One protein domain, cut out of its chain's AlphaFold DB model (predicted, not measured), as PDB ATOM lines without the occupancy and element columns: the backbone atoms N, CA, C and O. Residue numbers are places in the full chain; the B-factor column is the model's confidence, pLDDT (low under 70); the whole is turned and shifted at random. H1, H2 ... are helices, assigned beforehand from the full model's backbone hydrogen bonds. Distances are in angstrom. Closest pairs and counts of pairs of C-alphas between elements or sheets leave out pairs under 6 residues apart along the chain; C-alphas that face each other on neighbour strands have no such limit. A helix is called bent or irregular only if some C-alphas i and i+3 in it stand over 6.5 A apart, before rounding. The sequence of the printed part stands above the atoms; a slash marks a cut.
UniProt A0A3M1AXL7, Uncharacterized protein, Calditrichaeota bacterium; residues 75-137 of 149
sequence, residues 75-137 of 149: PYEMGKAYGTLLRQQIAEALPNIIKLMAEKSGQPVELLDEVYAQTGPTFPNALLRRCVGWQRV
ATOM      1  N   PRO A  75      30.989  64.475 211.661       97.06
ATOM      2  CA  PRO A  75      30.551  63.815 212.890       97.06
ATOM      3  C   PRO A  75      30.051  64.786 213.966       97.06
ATOM      4  O   PRO A  75      29.067  64.493 214.640       97.06
ATOM      5  N   TYR A  76      30.683  65.959 214.080       95.38
ATOM      6  CA  TYR A  76      30.260  67.018 214.994       95.38
ATOM      7  C   TYR A  76      28.878  67.583 214.632       95.38
ATOM      8  O   TYR A  76      27.999  67.659 215.491       95.38
ATOM      9  N   GLU A  77      28.659  67.930 213.361       97.69
ATOM     10  CA  GLU A  77      27.372  68.437 212.867       97.69
ATOM     11  C   GLU A  77      26.251  67.413 213.053       97.69
ATOM     12  O   GLU A  77      25.178  67.770 213.538       97.69
ATOM     13  N   MET A  78      26.524  66.134 212.772       97.81
ATOM     14  CA  MET A  78      25.577  65.043 213.010       97.81
ATOM     15  C   MET A  78      25.194  64.936 214.489       97.81
ATOM     16  O   MET A  78      24.021  64.767 214.811       97.81
ATOM     17  N   GLY A  79      26.168  65.048 215.400       95.88
ATOM     18  CA  GLY A  79      25.915  65.030 216.841       95.88
ATOM     19  C   GLY A  79      25.013  66.178 217.283       95.88
ATOM     20  O   GLY A  79      24.023  65.966 217.988       95.88
ATOM     21  N   LYS A  80      25.315  67.388 216.801       96.50
ATOM     22  CA  LYS A  80      24.525  68.595 217.068       96.50
ATOM     23  C   LYS A  80      23.103  68.478 216.512       96.50
ATOM     24  O   LYS A  80      22.148  68.817 217.212       96.50
ATOM     25  N   ALA A  81      22.943  67.980 215.288       97.94
ATOM     26  CA  ALA A  81      21.637  67.754 214.676       97.94
ATOM     27  C   ALA A  81      20.824  66.721 215.462       97.94
ATOM     28  O   ALA A  81      19.696  67.009 215.848       97.94
ATOM     29  N   TYR A  82      21.413  65.569 215.791       97.00
ATOM     30  CA  TYR A  82      20.749  64.521 216.570       97.00
ATOM     31  C   TYR A  82      20.255  65.032 217.927       97.00
ATOM     32  O   TYR A  82      19.095  64.841 218.287       97.00
ATOM     33  N   GLY A  83      21.119  65.738 218.663       95.12
ATOM     34  CA  GLY A  83      20.766  66.287 219.971       95.12
ATOM     35  C   GLY A  83      19.707  67.383 219.896       95.12
ATOM     36  O   GLY A  83      18.915  67.522 220.819       95.12
ATOM     37  N   THR A  84      19.653  68.123 218.785       96.31
ATOM     38  CA  THR A  84      18.609  69.127 218.536       96.31
ATOM     39  C   THR A  84      17.273  68.462 218.205       96.31
ATOM     40  O   THR A  84      16.254  68.826 218.785       96.31
ATOM     41  N   LEU A  85      17.279  67.468 217.311       97.12
ATOM     42  CA  LEU A  85      16.077  66.769 216.850       97.12
ATOM     43  C   LEU A  85      15.384  65.986 217.971       97.12
ATOM     44  O   LEU A  85      14.159  65.948 218.005       97.12
ATOM     45  N   LEU A  86      16.158  65.386 218.882       95.62
ATOM     46  CA  LEU A  86      15.649  64.538 219.969       95.62
ATOM     47  C   LEU A  86      15.750  65.181 221.358       95.62
ATOM     48  O   LEU A  86      15.714  64.488 222.378       95.62
ATOM     49  N   ARG A  87      15.923  66.506 221.421       93.25
ATOM     50  CA  ARG A  87      16.213  67.215 222.675       93.25
ATOM     51  C   ARG A  87      15.199  66.905 223.772       93.25
ATOM     52  O   ARG A  87      15.593  66.688 224.914       93.25
ATOM     53  N   GLN A  88      13.916  66.899 223.422       91.62
ATOM     54  CA  GLN A  88      12.831  66.686 224.373       91.62
ATOM     55  C   GLN A  88      12.831  65.251 224.909       91.62
ATOM     56  O   GLN A  88      12.876  65.050 226.117       91.62
ATOM     57  N   GLN A  89      12.883  64.260 224.016       91.75
ATOM     58  CA  GLN A  89      12.881  62.842 224.378       91.75
ATOM     59  C   GLN A  89      14.077  62.501 225.271       91.75
ATOM     60  O   GLN A  89      13.953  61.761 226.244       91.75
ATOM     61  N   ILE A  90      15.242  63.074 224.962       92.00
ATOM     62  CA  ILE A  90      16.451  62.881 225.759       92.00
ATOM     63  C   ILE A  90      16.305  63.541 227.134       92.00
ATOM     64  O   ILE A  90      16.640  62.911 228.134       92.00
ATOM     65  N   ALA A  91      15.806  64.778 227.203       89.62
ATOM     66  CA  ALA A  91      15.628  65.484 228.472       89.62
ATOM     67  C   ALA A  91      14.652  64.760 229.417       89.62
ATOM     68  O   ALA A  91      14.868  64.754 230.626       89.62
ATOM     69  N   GLU A  92      13.616  64.124 228.866       91.38
ATOM     70  CA  GLU A  92      12.617  63.374 229.630       91.38
ATOM     71  C   GLU A  92      13.135  61.994 230.077       91.38
ATOM     72  O   GLU A  92      12.956  61.609 231.233       91.38
ATOM     73  N   ALA A  93      13.805  61.243 229.195       91.06
ATOM     74  CA  ALA A  93      14.173  59.852 229.470       91.06
ATOM     75  C   ALA A  93      15.533  59.687 230.171       91.06
ATOM     76  O   ALA A  93      15.693  58.818 231.034       91.06
ATOM     77  N   LEU A  94      16.531  60.497 229.803       89.62
ATOM     78  CA  LEU A  94      17.925  60.269 230.193       89.62
ATOM     79  C   LEU A  94      18.163  60.319 231.714       89.62
ATOM     80  O   LEU A  94      18.845  59.419 232.210       89.62
ATOM     81  N   PRO A  95      17.602  61.277 232.485       89.19
ATOM     82  CA  PRO A  95      17.820  61.320 233.932       89.19
ATOM     83  C   PRO A  95      17.344  60.047 234.639       89.19
ATOM     84  O   PRO A  95      18.031  59.532 235.521       89.19
ATOM     85  N   ASN A  96      16.195  59.506 234.220       91.50
ATOM     86  CA  ASN A  96      15.646  58.287 234.805       91.50
ATOM     87  C   ASN A  96      16.497  57.059 234.455       91.50
ATOM     88  O   ASN A  96      16.757  56.225 235.318       91.50
ATOM     89  N   ILE A  97      16.985  56.970 233.214       91.75
ATOM     90  CA  ILE A  97      17.870  55.878 232.789       91.75
ATOM     91  C   ILE A  97      19.182  55.909 233.583       91.75
ATOM     92  O   ILE A  97      19.579  54.881 234.126       91.75
ATOM     93  N   ILE A  98      19.829  57.075 233.711       89.62
ATOM     94  CA  ILE A  98      21.073  57.224 234.491       89.62
ATOM     95  C   ILE A  98      20.849  56.820 235.947       89.62
ATOM     96  O   ILE A  98      21.621  56.027 236.487       89.62
ATOM     97  N   LYS A  99      19.768  57.309 236.563       88.38
ATOM     98  CA  LYS A  99      19.404  56.959 237.937       88.38
ATOM     99  C   LYS A  99      19.240  55.447 238.109       88.38
ATOM    100  O   LYS A  99      19.863  54.869 238.992       88.38
ATOM    101  N   LEU A 100      18.457  54.798 237.247       93.12
ATOM    102  CA  LEU A 100      18.225  53.354 237.322       93.12
ATOM    103  C   LEU A 100      19.508  52.547 237.091       93.12
ATOM    104  O   LEU A 100      19.720  51.540 237.762       93.12
ATOM    105  N   MET A 101      20.380  52.976 236.175       90.81
ATOM    106  CA  MET A 101      21.673  52.321 235.960       90.81
ATOM    107  C   MET A 101      22.581  52.435 237.189       90.81
ATOM    108  O   MET A 101      23.189  51.439 237.585       90.81
ATOM    109  N   ALA A 102      22.644  53.606 237.825       90.31
ATOM    110  CA  ALA A 102      23.410  53.806 239.056       90.31
ATOM    111  C   ALA A 102      22.858  52.945 240.206       90.31
ATOM    112  O   ALA A 102      23.594  52.182 240.829       90.31
ATOM    113  N   GLU A 103      21.537  52.960 240.416       93.00
ATOM    114  CA  GLU A 103      20.874  52.151 241.446       93.00
ATOM    115  C   GLU A 103      21.094  50.646 241.245       93.00
ATOM    116  O   GLU A 103      21.360  49.922 242.203       93.00
ATOM    117  N   LYS A 104      20.998  50.156 240.003       95.00
ATOM    118  CA  LYS A 104      21.144  48.723 239.699       95.00
ATOM    119  C   LYS A 104      22.591  48.245 239.700       95.00
ATOM    120  O   LYS A 104      22.822  47.076 239.995       95.00
ATOM    121  N   SER A 105      23.543  49.113 239.374       94.00
ATOM    122  CA  SER A 105      24.971  48.786 239.449       94.00
ATOM    123  C   SER A 105      25.535  48.910 240.866       94.00
ATOM    124  O   SER A 105      26.594  48.349 241.141       94.00
ATOM    125  N   GLY A 106      24.845  49.628 241.762       94.94
ATOM    126  CA  GLY A 106      25.362  49.962 243.089       94.94
ATOM    127  C   GLY A 106      26.571  50.899 243.034       94.94
ATOM    128  O   GLY A 106      27.333  50.960 243.996       94.94
ATOM    129  N   GLN A 107      26.772  51.589 241.907       93.12
ATOM    130  CA  GLN A 107      27.887  52.502 241.684       93.12
ATOM    131  C   GLN A 107      27.389  53.952 241.615       93.12
ATOM    132  O   GLN A 107      26.297  54.204 241.096       93.12
ATOM    133  N   PRO A 108      28.180  54.917 242.111       90.00
ATOM    134  CA  PRO A 108      27.865  56.333 241.974       90.00
ATOM    135  C   PRO A 108      27.908  56.766 240.499       90.00
ATOM    136  O   PRO A 108      28.679  56.226 239.704       90.00
ATOM    137  N   VAL A 109      27.100  57.764 240.127       85.56
ATOM    138  CA  VAL A 109      27.067  58.304 238.752       85.56
ATOM    139  C   VAL A 109      28.424  58.901 238.373       85.56
ATOM    140  O   VAL A 109      28.838  58.821 237.221       85.56
ATOM    141  N   GLU A 110      29.147  59.429 239.356       86.38
ATOM    142  CA  GLU A 110      30.481  60.008 239.231       86.38
ATOM    143  C   GLU A 110      31.512  59.001 238.697       86.38
ATOM    144  O   GLU A 110      32.435  59.391 237.983       86.38
ATOM    145  N   LEU A 111      31.325  57.697 238.950       87.62
ATOM    146  CA  LEU A 111      32.198  56.654 238.401       87.62
ATOM    147  C   LEU A 111      32.141  56.614 236.865       87.62
ATOM    148  O   LEU A 111      33.130  56.263 236.223       87.62
ATOM    149  N   LEU A 112      31.015  56.998 236.248       82.94
ATOM    150  CA  LEU A 112      30.902  57.046 234.786       82.94
ATOM    151  C   LEU A 112      31.872  58.059 234.177       82.94
ATOM    152  O   LEU A 112      32.430  57.792 233.113       82.94
ATOM    153  N   ASP A 113      32.114  59.184 234.855       83.81
ATOM    154  CA  ASP A 113      33.077  60.187 234.399       83.81
ATOM    155  C   ASP A 113      34.514  59.645 234.465       83.81
ATOM    156  O   ASP A 113      35.317  59.906 233.567       83.81
ATOM    157  N   GLU A 114      34.840  58.856 235.492       87.69
ATOM    158  CA  GLU A 114      36.154  58.218 235.632       87.69
ATOM    159  C   GLU A 114      36.379  57.138 234.571       87.69
ATOM    160  O   GLU A 114      37.418  57.125 233.904       87.69
ATOM    161  N   VAL A 115      35.388  56.265 234.365       86.94
ATOM    162  CA  VAL A 115      35.422  55.233 233.319       86.94
ATOM    163  C   VAL A 115      35.564  55.886 231.949       86.94
ATOM    164  O   VAL A 115      36.359  55.432 231.123       86.94
ATOM    165  N   TYR A 116      34.843  56.980 231.709       83.75
ATOM    166  CA  TYR A 116      34.978  57.731 230.474       83.75
ATOM    167  C   TYR A 116      36.387  58.315 230.318       83.75
ATOM    168  O   TYR A 116      36.984  58.170 229.256       83.75
ATOM    169  N   ALA A 117      36.954  58.939 231.353       85.44
ATOM    170  CA  ALA A 117      38.305  59.500 231.284       85.44
ATOM    171  C   ALA A 117      39.368  58.433 230.958       85.44
ATOM    172  O   ALA A 117      40.300  58.704 230.202       85.44
ATOM    173  N   GLN A 118      39.205  57.213 231.478       89.06
ATOM    174  CA  GLN A 118      40.114  56.093 231.218       89.06
ATOM    175  C   GLN A 118      39.928  55.481 229.821       89.06
ATOM    176  O   GLN A 118      40.900  55.072 229.189       89.06
ATOM    177  N   THR A 119      38.691  55.419 229.321       86.88
ATOM    178  CA  THR A 119      38.365  54.780 228.031       86.88
ATOM    179  C   THR A 119      38.385  55.746 226.846       86.88
ATOM    180  O   THR A 119      38.571  55.310 225.710       86.88
ATOM    181  N   GLY A 120      38.284  57.053 227.100       81.62
ATOM    182  CA  GLY A 120      38.284  58.148 226.129       81.62
ATOM    183  C   GLY A 120      39.289  57.992 224.981       81.62
ATOM    184  O   GLY A 120      38.870  58.015 223.822       81.62
ATOM    185  N   PRO A 121      40.587  57.764 225.267       86.12
ATOM    186  CA  PRO A 121      41.629  57.633 224.244       86.12
ATOM    187  C   PRO A 121      41.443  56.452 223.282       86.12
ATOM    188  O   PRO A 121      42.037  56.439 222.207       86.12
ATOM    189  N   THR A 122      40.642  55.452 223.659       91.75
ATOM    190  CA  THR A 122      40.391  54.260 222.834       91.75
ATOM    191  C   THR A 122      39.219  54.442 221.871       91.75
ATOM    192  O   THR A 122      39.076  53.668 220.921       91.75
ATOM    193  N   PHE A 123      38.383  55.465 222.073       87.25
ATOM    194  CA  PHE A 123      37.248  55.713 221.194       87.25
ATOM    195  C   PHE A 123      37.695  56.292 219.847       87.25
ATOM    196  O   PHE A 123      38.544  57.184 219.795       87.25
ATOM    197  N   PRO A 124      37.071  55.873 218.730       92.81
ATOM    198  CA  PRO A 124      37.316  56.502 217.442       92.81
ATOM    199  C   PRO A 124      37.032  58.010 217.490       92.81
ATOM    200  O   PRO A 124      35.956  58.434 217.917       92.81
ATOM    201  N   ASN A 125      37.946  58.828 216.961       89.69
ATOM    202  CA  ASN A 125      37.818  60.295 216.948       89.69
ATOM    203  C   ASN A 125      36.489  60.797 216.358       89.69
ATOM    204  O   ASN A 125      35.934  61.798 216.812       89.69
ATOM    205  N   ALA A 126      35.952  60.102 215.350       91.75
ATOM    206  CA  ALA A 126      34.654  60.436 214.770       91.75
ATOM    207  C   ALA A 126      33.507  60.302 215.789       91.75
ATOM    208  O   ALA A 126      32.616  61.150 215.822       91.75
ATOM    209  N   LEU A 127      33.546  59.278 216.648       89.69
ATOM    210  CA  LEU A 127      32.556  59.080 217.703       89.69
ATOM    211  C   LEU A 127      32.671  60.177 218.766       89.69
ATOM    212  O   LEU A 127      31.665  60.794 219.101       89.69
ATOM    213  N   LEU A 128      33.892  60.491 219.212       89.62
ATOM    214  CA  LEU A 128      34.145  61.570 220.176       89.62
ATOM    215  C   LEU A 128      33.607  62.916 219.677       89.62
ATOM    216  O   LEU A 128      32.859  63.594 220.380       89.62
ATOM    217  N   ARG A 129      33.902  63.274 218.419       90.88
ATOM    218  CA  ARG A 129      33.386  64.507 217.802       90.88
ATOM    219  C   ARG A 129      31.860  64.533 217.741       90.88
ATOM    220  O   ARG A 129      31.268  65.586 217.979       90.88
ATOM    221  N   ARG A 130      31.220  63.392 217.461       91.38
ATOM    222  CA  ARG A 130      29.755  63.270 217.493       91.38
ATOM    223  C   ARG A 130      29.201  63.467 218.902       91.38
ATOM    224  O   ARG A 130      28.258  64.238 219.065       91.38
ATOM    225  N   CYS A 131      29.799  62.842 219.914       89.19
ATOM    226  CA  CYS A 131      29.399  63.017 221.310       89.19
ATOM    227  C   CYS A 131      29.513  64.484 221.755       89.19
ATOM    228  O   CYS A 131      28.584  65.009 222.362       89.19
ATOM    229  N   VAL A 132      30.592  65.180 221.382       89.00
ATOM    230  CA  VAL A 132      30.764  66.610 221.698       89.00
ATOM    231  C   VAL A 132      29.717  67.486 221.005       89.00
ATOM    232  O   VAL A 132      29.151  68.382 221.633       89.00
ATOM    233  N   GLY A 133      29.413  67.226 219.730       89.50
ATOM    234  CA  GLY A 133      28.339  67.931 219.025       89.50
ATOM    235  C   GLY A 133      26.981  67.757 219.712       89.50
ATOM    236  O   GLY A 133      26.227  68.719 219.856       89.50
ATOM    237  N   TRP A 134      26.697  66.547 220.193       91.00
ATOM    238  CA  TRP A 134      25.466  66.210 220.906       91.00
ATOM    239  C   TRP A 134      25.352  66.900 222.274       91.00
ATOM    240  O   TRP A 134      24.335  67.528 222.573       91.00
ATOM    241  N   GLN A 135      26.417  66.870 223.077       88.19
ATOM    242  CA  GLN A 135      26.452  67.508 224.400       88.19
ATOM    243  C   GLN A 135      26.326  69.034 224.357       88.19
ATOM    244  O   GLN A 135      25.875  69.649 225.313       88.19
ATOM    245  N   ARG A 136      26.692  69.673 223.242       87.38
ATOM    246  CA  ARG A 136      26.538  71.126 223.063       87.38
ATOM    247  C   ARG A 136      25.082  71.595 223.055       87.38
ATOM    248  O   ARG A 136      24.838  72.780 223.271       87.38
ATOM    249  N   VAL A 137      24.138  70.711 222.736       89.19
ATOM    250  CA  VAL A 137      22.714  71.057 222.558       89.19
ATOM    251  C   VAL A 137      21.800  70.359 223.555       89.19
ATOM    252  O   VAL A 137      20.738  70.887 223.888       89.19
TER     253      VAL A 137
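What this domain is: This is residues 75 to 137 of the 149 residues of an uncharacterized protein of Calditrichaeota bacterium (UniProt A0A3M1AXL7). Four helices follow one another round a flat, open ring with a hollow middle, and the ring is closed where H4, at the end of the round, packs side by side on H1. H2, the longest helix, makes one long side of the ring, and H3 makes another side, with only a small turn of residues 106 to 109 between them. The printed part has 63 residues, with four named helices in the order H1, H2, H3, H4 and no named strand; the class is all helix. It is only just loose, close to compact, with a radius of gyration of the C-alphas of 13.2 A, and it spans 35 by 30 by 13 A.

Where its parts are: H1 is residues 75 to 85, 15.3 A from first to last C-alpha, and begins at C-alpha 75 at (30.551, 63.815, 212.890). H2 is residues 87 to 105, 26.4 A long, and ends at C-alpha 105 at (24.971, 48.786, 239.449). It has a kink of 32 degrees near residue 94, and it is irregular: C-alphas 92 and 95 are 7.1 A apart. H3 is residues 110 to 122, 20.0 A long, and it is irregular too, with C-alphas 118 and 121 standing 7.3 A apart. H4 is residues 125 to 135, 15.4 A long, and ends at C-alpha 135 at (26.452, 67.508, 224.400).

How they stand to each other: H1 and H4 touch, with 35 pairs of C-alphas within 8 A. Their closest C-alphas, those of Gly 79 and Trp 134, are 4.3 A apart. They run the same way at a shallow tilt of 29 degrees. H1 and H2 are close but not clearly touching; their closest C-alphas, those of Gly 83 and Ile 90, are 8.0 A apart. The lines of H1 and H2 are about perpendicular, at 79 degrees. H2 and H3 are apart, and H3 and H4 are only just apart, with their closest C-alphas 8.0 A from each other. H1 and H3 are apart, and H2 and H4 are apart. Residues 92 to 97 of H2 and residues 113 to 119 of H3 stand free. In H1 and H4 every O i to N i+4 pair is within hydrogen-bond range; in H2 13 of 15 are, and in H3 6 of 9.

The domain as a whole: The two C-alphas farthest apart, those of Glu 77 and Gly 106, are 35.5 A from each other. The first and last printed C-alphas, those of Pro 75 and Val 137, are 14.4 A apart. The printed part has no cut, and the three links between the helices are tight. The mean pLDDT of the printed part is 90.9, and no printed residue is under 70.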